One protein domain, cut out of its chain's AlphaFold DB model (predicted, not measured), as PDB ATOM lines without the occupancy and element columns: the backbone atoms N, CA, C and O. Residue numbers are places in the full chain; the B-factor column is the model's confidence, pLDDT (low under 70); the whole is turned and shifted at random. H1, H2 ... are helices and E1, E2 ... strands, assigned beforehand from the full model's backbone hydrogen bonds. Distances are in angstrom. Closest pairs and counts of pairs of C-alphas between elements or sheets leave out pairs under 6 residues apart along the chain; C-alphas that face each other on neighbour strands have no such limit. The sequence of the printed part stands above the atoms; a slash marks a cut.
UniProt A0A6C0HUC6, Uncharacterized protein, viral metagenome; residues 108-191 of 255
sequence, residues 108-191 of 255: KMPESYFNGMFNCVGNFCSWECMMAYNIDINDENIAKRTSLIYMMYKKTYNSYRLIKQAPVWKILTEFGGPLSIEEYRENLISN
ATOM      1  N   LYS A 108     159.970 124.134 155.052       92.12
ATOM      2  CA  LYS A 108     158.825 125.003 155.366       92.12
ATOM      3  C   LYS A 108     159.155 125.857 156.597       92.12
ATOM      4  O   LYS A 108     159.740 125.345 157.550       92.12
ATOM      5  N   MET A 109     158.769 127.133 156.595       93.88
ATOM      6  CA  MET A 109     159.100 128.080 157.667       93.88
ATOM      7  C   MET A 109     158.191 127.915 158.882       93.88
ATOM      8  O   MET A 109     156.980 128.045 158.728       93.88
ATOM      9  N   PRO A 110     158.727 127.678 160.092       94.62
ATOM     10  CA  PRO A 110     157.910 127.521 161.286       94.62
ATOM     11  C   PRO A 110     157.377 128.871 161.789       94.62
ATOM     12  O   PRO A 110     158.139 129.800 162.054       94.62
ATOM     13  N   GLU A 111     156.063 128.958 161.992       91.81
ATOM     14  CA  GLU A 111     155.389 130.135 162.557       91.81
ATOM     15  C   GLU A 111     155.085 129.955 164.051       91.81
ATOM     16  O   GLU A 111     155.271 130.863 164.870       91.81
ATOM     17  N   SER A 112     154.665 128.750 164.432       91.94
ATOM     18  CA  SER A 112     154.380 128.399 165.821       91.94
ATOM     19  C   SER A 112     154.788 126.969 166.135       91.94
ATOM     20  O   SER A 112     154.776 126.099 165.265       91.94
ATOM     21  N   TYR A 113     155.097 126.718 167.404       93.69
ATOM     22  CA  TYR A 113     155.424 125.395 167.912       93.69
ATOM     23  C   TYR A 113     154.449 125.021 169.028       93.69
ATOM     24  O   TYR A 113     154.410 125.696 170.058       93.69
ATOM     25  N   PHE A 114     153.655 123.972 168.814       92.44
ATOM     26  CA  PHE A 114     152.640 123.511 169.762       92.44
ATOM     27  C   PHE A 114     152.611 121.981 169.813       92.44
ATOM     28  O   PHE A 114     152.656 121.322 168.778       92.44
ATOM     29  N   ASN A 115     152.553 121.403 171.017       90.56
ATOM     30  CA  ASN A 115     152.443 119.955 171.249       90.56
ATOM     31  C   ASN A 115     153.425 119.082 170.452       90.56
ATOM     32  O   ASN A 115     153.045 118.064 169.880       90.56
ATOM     33  N   GLY A 116     154.698 119.463 170.380       87.94
ATOM     34  CA  GLY A 116     155.667 118.658 169.637       87.94
ATOM     35  C   GLY A 116     155.742 118.985 168.144       87.94
ATOM     36  O   GLY A 116     156.759 118.662 167.531       87.94
ATOM     37  N   MET A 117     154.739 119.668 167.590       91.25
ATOM     38  CA  MET A 117     154.567 119.911 166.160       91.25
ATOM     39  C   MET A 117     154.891 121.357 165.778       91.25
ATOM     40  O   MET A 117     154.636 122.300 166.532       91.25
ATOM     41  N   PHE A 118     155.460 121.525 164.586       92.38
ATOM     42  CA  PHE A 118     155.682 122.831 163.977       92.38
ATOM     43  C   PHE A 118     154.547 123.128 163.002       92.38
ATOM     44  O   PHE A 118     154.298 122.345 162.086       92.38
ATOM     45  N   ASN A 119     153.894 124.272 163.181       92.31
ATOM     46  CA  ASN A 119     153.004 124.813 162.162       92.31
ATOM     47  C   ASN A 119     153.870 125.625 161.210       92.31
ATOM     48  O   ASN A 119     154.476 126.619 161.628       92.31
ATOM     49  N   CYS A 120     153.966 125.164 159.967       90.94
ATOM     50  CA  CYS A 120     154.866 125.738 158.980       90.94
ATOM     51  C   CYS A 120     154.117 126.346 157.796       90.94
ATOM     52  O   CYS A 120     153.057 125.866 157.401       90.94
ATOM     53  N   VAL A 121     154.726 127.368 157.202       90.50
ATOM     54  CA  VAL A 121     154.223 128.110 156.048       90.50
ATOM     55  C   VAL A 121     155.321 128.221 154.991       90.50
ATOM     56  O   VAL A 121     156.511 128.292 155.306       90.50
ATOM     57  N   GLY A 122     154.910 128.257 153.728       88.56
ATOM     58  CA  GLY A 122     155.796 128.518 152.601       88.56
ATOM     59  C   GLY A 122     156.616 127.318 152.144       88.56
ATOM     60  O   GLY A 122     156.508 126.214 152.678       88.56
ATOM     61  N   ASN A 123     157.413 127.563 151.107       90.62
ATOM     62  CA  ASN A 123     158.214 126.558 150.426       90.62
ATOM     63  C   ASN A 123     159.596 127.127 150.089       90.62
ATOM     64  O   ASN A 123     159.695 128.090 149.324       90.62
ATOM     65  N   PHE A 124     160.654 126.538 150.643       93.00
ATOM     66  CA  PHE A 124     162.030 127.012 150.492       93.00
ATOM     67  C   PHE A 124     162.967 125.887 150.056       93.00
ATOM     68  O   PHE A 124     162.829 124.743 150.488       93.00
ATOM     69  N   CYS A 125     163.956 126.226 149.227       90.44
ATOM     70  CA  CYS A 125     164.968 125.282 148.754       90.44
ATOM     71  C   CYS A 125     166.039 124.970 149.816       90.44
ATOM     72  O   CYS A 125     166.657 123.905 149.768       90.44
ATOM     73  N   SER A 126     166.262 125.892 150.763       91.50
ATOM     74  CA  SER A 126     167.304 125.826 151.792       91.50
ATOM     75  C   SER A 126     166.933 126.616 153.056       91.50
ATOM     76  O   SER A 126     166.022 127.453 153.055       91.50
ATOM     77  N   TRP A 127     167.660 126.364 154.149       92.56
ATOM     78  CA  TRP A 127     167.470 127.053 155.433       92.56
ATOM     79  C   TRP A 127     167.885 128.523 155.360       92.56
ATOM     80  O   TRP A 127     167.278 129.377 156.003       92.56
ATOM     81  N   GLU A 128     168.894 128.818 154.550       93.19
ATOM     82  CA  GLU A 128     169.415 130.154 154.292       93.19
ATOM     83  C   GLU A 128     168.386 131.009 153.534       93.19
ATOM     84  O   GLU A 128     168.165 132.169 153.891       93.19
ATOM     85  N   CYS A 129     167.699 130.429 152.539       92.88
ATOM     86  CA  CYS A 129     166.611 131.087 151.804       92.88
ATOM     87  C   CYS A 129     165.399 131.360 152.703       92.88
ATOM     88  O   CYS A 129     164.814 132.440 152.653       92.88
ATOM     89  N   MET A 130     165.060 130.409 153.574       94.31
ATOM     90  CA  MET A 130     164.019 130.595 154.583       94.31
ATOM     91  C   MET A 130     164.370 131.721 155.571       94.31
ATOM     92  O   MET A 130     163.517 132.535 155.920       94.31
ATOM     93  N   MET A 131     165.631 131.793 156.007       93.81
ATOM     94  CA  MET A 131     166.112 132.847 156.902       93.81
ATOM     95  C   MET A 131     166.055 134.226 156.237       93.81
ATOM     96  O   MET A 131     165.605 135.183 156.864       93.81
ATOM     97  N   ALA A 132     166.469 134.327 154.970       94.25
ATOM     98  CA  ALA A 132     166.409 135.574 154.213       94.25
ATOM     99  C   ALA A 132     164.971 136.078 154.052       94.25
ATOM    100  O   ALA A 132     164.699 137.243 154.330       94.25
ATOM    101  N   TYR A 133     164.040 135.181 153.718       95.06
ATOM    102  CA  TYR A 133     162.623 135.516 153.617       95.06
ATOM    103  C   TYR A 133     162.044 136.023 154.945       95.06
ATOM    104  O   TYR A 133     161.331 137.021 154.969       95.06
ATOM    105  N   ASN A 134     162.392 135.388 156.070       94.75
ATOM    106  CA  ASN A 134     161.944 135.847 157.385       94.75
ATOM    107  C   ASN A 134     162.433 137.269 157.712       94.75
ATOM    108  O   ASN A 134     161.696 138.043 158.314       94.75
ATOM    109  N   ILE A 135     163.666 137.607 157.325       93.19
ATOM    110  CA  ILE A 135     164.233 138.945 157.537       93.19
ATOM    111  C   ILE A 135     163.556 139.974 156.619       93.19
ATOM    112  O   ILE A 135     163.262 141.077 157.070       93.19
ATOM    113  N   ASP A 136     163.271 139.610 155.367       93.19
ATOM    114  CA  ASP A 136     162.665 140.502 154.369       93.19
ATOM    115  C   ASP A 136     161.214 140.885 154.702       93.19
ATOM    116  O   ASP A 136     160.814 142.024 154.472       93.19
ATOM    117  N   ILE A 137     160.449 139.978 155.326       91.38
ATOM    118  CA  ILE A 137     159.089 140.271 155.816       91.38
ATOM    119  C   ILE A 137     159.084 141.456 156.804       91.38
ATOM    120  O   ILE A 137     158.131 142.228 156.833       91.38
ATOM    121  N   ASN A 138     160.150 141.617 157.594       88.12
ATOM    122  CA  ASN A 138     160.328 142.726 158.533       88.12
ATOM    123  C   ASN A 138     159.197 142.908 159.585       88.12
ATOM    124  O   ASN A 138     158.844 144.030 159.948       88.12
ATOM    125  N   ASP A 139     158.643 141.803 160.099       91.31
ATOM    126  CA  ASP A 139     157.626 141.792 161.168       91.31
ATOM    127  C   ASP A 139     158.218 141.886 162.593       91.31
ATOM    128  O   ASP A 139     159.362 141.524 162.859       91.31
ATOM    129  N   GLU A 140     157.382 142.179 163.592       90.75
ATOM    130  CA  GLU A 140     157.747 142.045 165.018       90.75
ATOM    131  C   GLU A 140     158.157 140.607 165.403       90.75
ATOM    132  O   GLU A 140     158.964 140.373 166.304       90.75
ATOM    133  N   ASN A 141     157.622 139.613 164.688       91.69
ATOM    134  CA  ASN A 141     157.842 138.195 164.962       91.69
ATOM    135  C   ASN A 141     159.139 137.627 164.365       91.69
ATOM    136  O   ASN A 141     159.376 136.425 164.519       91.69
ATOM    137  N   ILE A 142     159.994 138.439 163.725       93.19
ATOM    138  CA  ILE A 142     161.248 137.962 163.111       93.19
ATOM    139  C   ILE A 142     162.065 137.148 164.114       93.19
ATOM    140  O   ILE A 142     162.389 135.997 163.834       93.19
ATOM    141  N   ALA A 143     162.344 137.701 165.299       93.38
ATOM    142  CA  ALA A 143     163.189 137.064 166.317       93.38
ATOM    143  C   ALA A 143     162.602 135.747 166.862       93.38
ATOM    144  O   ALA A 143     163.322 134.800 167.197       93.38
ATOM    145  N   LYS A 144     161.270 135.665 166.933       94.38
ATOM    146  CA  LYS A 144     160.567 134.440 167.318       94.38
ATOM    147  C   LYS A 144     160.715 133.379 166.228       94.38
ATOM    148  O   LYS A 144     161.098 132.250 166.529       94.38
ATOM    149  N   ARG A 145     160.458 133.743 164.967       94.06
ATOM    150  CA  ARG A 145     160.586 132.837 163.815       94.06
ATOM    151  C   ARG A 145     162.033 132.376 163.623       94.06
ATOM    152  O   ARG A 145     162.248 131.185 163.439       94.06
ATOM    153  N   THR A 146     163.035 133.249 163.782       94.50
ATOM    154  CA  THR A 146     164.453 132.843 163.716       94.50
ATOM    155  C   THR A 146     164.790 131.809 164.790       94.50
ATOM    156  O   THR A 146     165.404 130.786 164.494       94.50
ATOM    157  N   SER A 147     164.323 132.006 166.026       94.62
ATOM    158  CA  SER A 147     164.515 131.040 167.116       94.62
ATOM    159  C   SER A 147     163.870 129.682 166.804       94.62
ATOM    160  O   SER A 147     164.473 128.632 167.043       94.62
ATOM    161  N   LEU A 148     162.664 129.688 166.225       94.88
ATOM    162  CA  LEU A 148     161.978 128.472 165.785       94.88
ATOM    163  C   LEU A 148     162.714 127.776 164.636       94.88
ATOM    164  O   LEU A 148     162.816 126.551 164.656       94.88
ATOM    165  N   ILE A 149     163.269 128.531 163.686       94.88
ATOM    166  CA  ILE A 149     164.094 128.009 162.590       94.88
ATOM    167  C   ILE A 149     165.313 127.266 163.146       94.88
ATOM    168  O   ILE A 149     165.539 126.112 162.783       94.88
ATOM    169  N   TYR A 150     166.059 127.867 164.079       95.00
ATOM    170  CA  TYR A 150     167.206 127.203 164.711       95.00
ATOM    171  C   TYR A 150     166.793 125.967 165.516       95.00
ATOM    172  O   TYR A 150     167.478 124.943 165.479       95.00
ATOM    173  N   MET A 151     165.662 126.028 166.225       94.56
ATOM    174  CA  MET A 151     165.129 124.874 166.952       94.56
ATOM    175  C   MET A 151     164.738 123.737 166.002       94.56
ATOM    176  O   MET A 151     165.024 122.576 166.290       94.56
ATOM    177  N   MET A 152     164.097 124.060 164.879       93.88
ATOM    178  CA  MET A 152     163.709 123.100 163.850       93.88
ATOM    179  C   MET A 152     164.952 122.468 163.211       93.88
ATOM    180  O   MET A 152     165.042 121.245 163.183       93.88
ATOM    181  N   TYR A 153     165.954 123.272 162.837       93.88
ATOM    182  CA  TYR A 153     167.235 122.796 162.300       93.88
ATOM    183  C   TYR A 153     167.956 121.844 163.264       93.88
ATOM    184  O   TYR A 153     168.413 120.763 162.886       93.88
ATOM    185  N   LYS A 154     168.017 122.215 164.549       94.06
ATOM    186  CA  LYS A 154     168.619 121.372 165.587       94.06
ATOM    187  C   LYS A 154     167.885 120.039 165.718       94.06
ATOM    188  O   LYS A 154     168.525 119.021 165.939       94.06
ATOM    189  N   LYS A 155     166.557 120.020 165.584       92.75
ATOM    190  CA  LYS A 155     165.772 118.779 165.658       92.75
ATOM    191  C   LYS A 155     165.924 117.894 164.427       92.75
ATOM    192  O   LYS A 155     165.865 116.680 164.576       92.75
ATOM    193  N   THR A 156     166.120 118.472 163.244       91.44
ATOM    194  CA  THR A 156     166.264 117.702 162.001       91.44
ATOM    195  C   THR A 156     167.657 117.100 161.844       91.44
ATOM    196  O   THR A 156     167.764 115.944 161.450       91.44
ATOM    197  N   TYR A 157     168.721 117.847 162.164       91.12
ATOM    198  CA  TYR A 157     170.108 117.402 161.933       91.12
ATOM    199  C   TYR A 157     170.884 117.053 163.206       91.12
ATOM    200  O   TYR A 157     172.032 116.623 163.120       91.12
ATOM    201  N   ASN A 158     170.293 117.263 164.389       92.69
ATOM    202  CA  ASN A 158     170.945 117.099 165.695       92.69
ATOM    203  C   ASN A 158     172.276 117.866 165.832       92.69
ATOM    204  O   ASN A 158     173.136 117.519 166.638       92.69
ATOM    205  N   SER A 159     172.447 118.924 165.039       91.44
ATOM    206  CA  SER A 159     173.648 119.745 164.981       91.44
ATOM    207  C   SER A 159     173.288 121.219 165.125       91.44
ATOM    208  O   SER A 159     172.160 121.649 164.865       91.44
ATOM    209  N   TYR A 160     174.255 122.003 165.592       88.38
ATOM    210  CA  TYR A 160     174.134 123.450 165.653       88.38
ATOM    211  C   TYR A 160     174.960 124.061 164.524       88.38
ATOM    212  O   TYR A 160     176.181 123.916 164.497       88.38
ATOM    213  N   ARG A 161     174.287 124.752 163.603       87.94
ATOM    214  CA  ARG A 161     174.909 125.541 162.538       87.94
ATOM    215  C   ARG A 161     174.349 126.951 162.599       87.94
ATOM    216  O   ARG A 161     173.138 127.139 162.715       87.94
ATOM    217  N   LEU A 162     175.229 127.943 162.488       88.56
ATOM    218  CA  LEU A 162     174.800 129.316 162.272       88.56
ATOM    219  C   LEU A 162     174.304 129.443 160.826       88.56
ATOM    220  O   LEU A 162     175.094 129.411 159.886       88.56
ATOM    221  N   ILE A 163     172.990 129.553 160.662       90.44
ATOM    222  CA  ILE A 163     172.339 129.797 159.374       90.44
ATOM    223  C   ILE A 163     172.524 131.280 159.051       90.44
ATOM    224  O   ILE A 163     172.036 132.131 159.799       90.44
ATOM    225  N   LYS A 164     173.249 131.584 157.971       89.38
ATOM    226  CA  LYS A 164     173.313 132.938 157.410       89.38
ATOM    227  C   LYS A 164     172.144 133.153 156.448       89.38
ATOM    228  O   LYS A 164     171.617 132.200 155.878       89.38
ATOM    229  N   GLN A 165     171.736 134.406 156.280       91.06
ATOM    230  CA  GLN A 165     170.733 134.760 155.280       91.06
ATOM    231  C   GLN A 165     171.283 134.538 153.869       91.06
ATOM    232  O   GLN A 165     172.436 134.868 153.585       91.06
ATOM    233  N   ALA A 166     170.447 133.999 152.987       92.00
ATOM    234  CA  ALA A 166     170.745 133.958 151.569       92.00
ATOM    235  C   ALA A 166     170.812 135.380 150.966       92.00
ATOM    236  O   ALA A 166     170.136 136.296 151.452       92.00
ATOM    237  N   PRO A 167     171.618 135.585 149.910       90.56
ATOM    238  CA  PRO A 167     171.678 136.861 149.217       90.56
ATOM    239  C   PRO A 167     170.389 137.119 148.417       90.56
ATOM    240  O   PRO A 167     169.544 136.242 148.240       90.56
ATOM    241  N   VAL A 168     170.211 138.357 147.958       90.62
ATOM    242  CA  VAL A 168     168.993 138.782 147.249       90.62
ATOM    243  C   VAL A 168     168.886 138.088 145.885       90.62
ATOM    244  O   VAL A 168     169.853 138.051 145.125       90.62
ATOM    245  N   TRP A 169     167.685 137.632 145.523       90.06
ATOM    246  CA  TRP A 169     167.388 136.960 144.246       90.06
ATOM    247  C   TRP A 169     167.766 137.770 142.993       90.06
ATOM    248  O   TRP A 169     168.073 137.200 141.952       90.06
ATOM    249  N   LYS A 170     167.840 139.103 143.098       90.69
ATOM    250  CA  LYS A 170     168.260 140.023 142.020       90.69
ATOM    251  C   LYS A 170     169.667 139.764 141.466       90.69
ATOM    252  O   LYS A 170     170.028 140.342 140.449       90.69
ATOM    253  N   ILE A 171     170.479 138.970 142.160       90.81
ATOM    254  CA  ILE A 171     171.853 138.644 141.758       90.81
ATOM    255  C   ILE A 171     171.883 137.471 140.757       90.81
ATOM    256  O   ILE A 171     172.896 137.266 140.089       90.81
ATOM    257  N   LEU A 172     170.778 136.736 140.608       92.12
ATOM    258  CA  LEU A 172     170.676 135.616 139.674       92.12
ATOM    259  C   LEU A 172     170.624 136.089 138.214       92.12
ATOM    260  O   LEU A 172     170.044 137.136 137.905       92.12
ATOM    261  N   THR A 173     171.152 135.268 137.308       91.69
ATOM    262  CA  THR A 173     171.127 135.498 135.852       91.69
ATOM    263  C   THR A 173     169.723 135.696 135.294       91.69
ATOM    264  O   THR A 173     169.535 136.553 134.433       91.69
ATOM    265  N   GLU A 174     168.721 134.980 135.816       89.06
ATOM    266  CA  GLU A 174     167.313 135.120 135.406       89.06
ATOM    267  C   GLU A 174     166.777 136.550 135.592       89.06
ATOM    268  O   GLU A 174     165.903 136.994 134.848       89.06
ATOM    269  N   PHE A 175     167.342 137.297 136.543       89.88
ATOM    270  CA  PHE A 175     166.956 138.671 136.864       89.88
ATOM    271  C   PHE A 175     167.969 139.718 136.378       89.88
ATOM    272  O   PHE A 175     167.856 140.893 136.730       89.88
ATOM    273  N   GLY A 176     168.942 139.312 135.554       86.62
ATOM    274  CA  GLY A 176     169.980 140.192 135.012       86.62
ATOM    275  C   GLY A 176     171.192 140.383 135.927       86.62
ATOM    276  O   GLY A 176     171.957 141.328 135.734       86.62
ATOM    277  N   GLY A 177     171.366 139.519 136.929       89.81
ATOM    278  CA  GLY A 177     172.561 139.477 137.761       89.81
ATOM    279  C   GLY A 177     173.665 138.562 137.201       89.81
ATOM    280  O   GLY A 177     173.467 137.879 136.197       89.81
ATOM    281  N   PRO A 178     174.859 138.568 137.821       90.31
ATOM    282  CA  PRO A 178     176.023 137.844 137.313       90.31
ATOM    283  C   PRO A 178     176.086 136.361 137.710       90.31
ATOM    284  O   PRO A 178     176.884 135.643 137.119       90.31
ATOM    285  N   LEU A 179     175.317 135.906 138.708       91.12
ATOM    286  CA  LEU A 179     175.450 134.551 139.260       91.12
ATOM    287  C   LEU A 179     174.469 133.565 138.642       91.12
ATOM    288  O   LEU A 179     173.269 133.840 138.565       91.12
ATOM    289  N   SER A 180     174.953 132.367 138.321       93.50
ATOM    290  CA  SER A 180     174.067 131.243 138.020       93.50
ATOM    291  C   SER A 180     173.388 130.701 139.288       93.50
ATOM    292  O   SER A 180     173.835 130.928 140.416       93.50
ATOM    293  N   ILE A 181     172.294 129.951 139.119       90.94
ATOM    294  CA  ILE A 181     171.590 129.313 140.244       90.94
ATOM    295  C   ILE A 181     172.452 128.262 140.962       90.94
ATOM    296  O   ILE A 181     172.300 128.045 142.165       90.94
ATOM    297  N   GLU A 182     173.364 127.616 140.240       91.12
ATOM    298  CA  GLU A 182     174.265 126.600 140.786       91.12
ATOM    299  C   GLU A 182     175.305 127.257 141.696       91.12
ATOM    300  O   GLU A 182     175.368 126.934 142.882       91.12
ATOM    301  N   GLU A 183     175.995 128.284 141.193       90.50
ATOM    302  CA  GLU A 183     176.945 129.097 141.966       90.50
ATOM    303  C   GLU A 183     176.287 129.727 143.199       90.50
ATOM    304  O   GLU A 183     176.860 129.745 144.291       90.50
ATOM    305  N   TYR A 184     175.049 130.209 143.048       90.94
ATOM    306  CA  TYR A 184     174.266 130.755 144.149       90.94
ATOM    307  C   TYR A 184     174.072 129.723 145.268       90.94
ATOM    308  O   TYR A 184     174.293 130.033 146.438       90.94
ATOM    309  N   ARG A 185     173.698 128.481 144.933       88.81
ATOM    310  CA  ARG A 185     173.453 127.415 145.920       88.81
ATOM    311  C   ARG A 185     174.740 126.873 146.533       88.81
ATOM    312  O   ARG A 185     174.763 126.601 147.734       88.81
ATOM    313  N   GLU A 186     175.810 126.759 145.755       89.06
ATOM    314  CA  GLU A 186     177.135 126.387 146.266       89.06
ATOM    315  C   GLU A 186     177.654 127.405 147.285       89.06
ATOM    316  O   GLU A 186     178.242 127.039 148.312       89.06
ATOM    317  N   ASN A 187     177.379 128.690 147.051       87.06
ATOM    318  CA  ASN A 187     177.720 129.740 147.994       87.06
ATOM    319  C   ASN A 187     176.976 129.585 149.333       87.06
ATOM    320  O   ASN A 187     177.597 129.731 150.381       87.06
ATOM    321  N   LEU A 188     175.696 129.193 149.337       85.75
ATOM    322  CA  LEU A 188     174.941 128.974 150.586       85.75
ATOM    323  C   LEU A 188     175.560 127.882 151.476       85.75
ATOM    324  O   LEU A 188     175.494 127.946 152.708       85.75
ATOM    325  N   ILE A 189     176.177 126.872 150.861       83.19
ATOM    326  CA  ILE A 189     176.826 125.769 151.577       83.19
ATOM    327  C   ILE A 189     178.211 126.199 152.066       83.19
ATOM    328  O   ILE A 189     178.514 126.069 153.255       83.19
ATOM    329  N   SER A 190     179.038 126.714 151.151       78.94
ATOM    330  CA  SER A 190     180.438 127.074 151.411       78.94
ATOM    331  C   SER A 190     180.594 128.345 152.244       78.94
ATOM    332  O   SER A 190     181.578 128.482 152.968       78.94
ATOM    333  N   ASN A 191     179.618 129.253 152.172       78.94
ATOM    334  CA  ASN A 191     179.598 130.551 152.843       78.94
ATOM    335  C   ASN A 191     180.882 131.368 152.602       78.94
ATOM    336  O   ASN A 191     181.425 131.991 153.514       78.94
TER     337      ASN A 191
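This is residues 108 to 191 of the 255 residues of an uncharacterized protein of viral metagenome (UniProt A0A6C0HUC6). A strand hairpin, E1 and E2, packs on a helical hairpin, H1 and H2, and together they make one end of an elongated shape. From H2 a long link runs past H1 to the other end, where it turns back into the short helix H3, which comes near H1 with few contacts. The printed part has 84 residues with two named strands and three named helices, in the order E1, E2, H1, H2, H3; the two-stranded sheet is antiparallel and the class is mixed, helices and strands. It is only just compact, close to loose, with a radius of gyration of the C-alphas of 13.8 A and spans of 45 by 28 by 18 A.

E1 is residues 108 to 114, 15.7 A from first to last C-alpha, and begins with C-alpha 108 at (158.825, 125.003, 155.366). E2 is residues 117 to 124, 18.8 A long, and bends by 71 degrees at residue 121. H1 is residues 127 to 137, 15.7 A long. H2, the longest helix, is residues 142 to 157, 22.4 A long, with C-alpha 142 at (161.248, 137.962, 163.111). H3 is residues 181 to 190, 14.4 A long, and ends with C-alpha 190 at (180.438, 127.074, 151.411).

E1 and E2 form an antiparallel hairpin, their directions 166 degrees apart. N 109 and O 121, and N 111 and O 119, are each 2.8 A apart, within hydrogen-bond range. E1 and H2 have 11 pairs of C-alphas within 8 A, the closest those of Glu 111 and Arg 145 at 6.0 A. The closest C-alphas of E2 and H1 are those of Phe 124 and Met 130, 5.8 A apart. E2 and H2 are only just apart, their closest C-alphas 8.0 A from each other. H1 and H2 form a helical hairpin and touch at a shallow tilt of 11 degrees, opposite ways; the closest C-alphas, of Asn 134 and Ile 142, are 6.1 A apart. H2 touches H1 with its residues 142 to 149 alone. H1 and H3 are close but not clearly touching and about perpendicular at 78 degrees, with the C-alphas of Glu 128 and Leu 188 the closest at 6.8 A. H3 is apart from E1, E2 and H2. In H1, H2 and H3 every O i to N i+4 pair is within hydrogen-bond range.

The two C-alphas farthest apart are those of Asn 115 and Gly 176, at 45.1 A. The printed part has no cut. The links E1 to E2, E2 to H1 and H1 to H2 are tight, while the link H2 to H3, residues 158 to 180, is long. The mean pLDDT of the printed part is 91.3, and no printed residue is under 70.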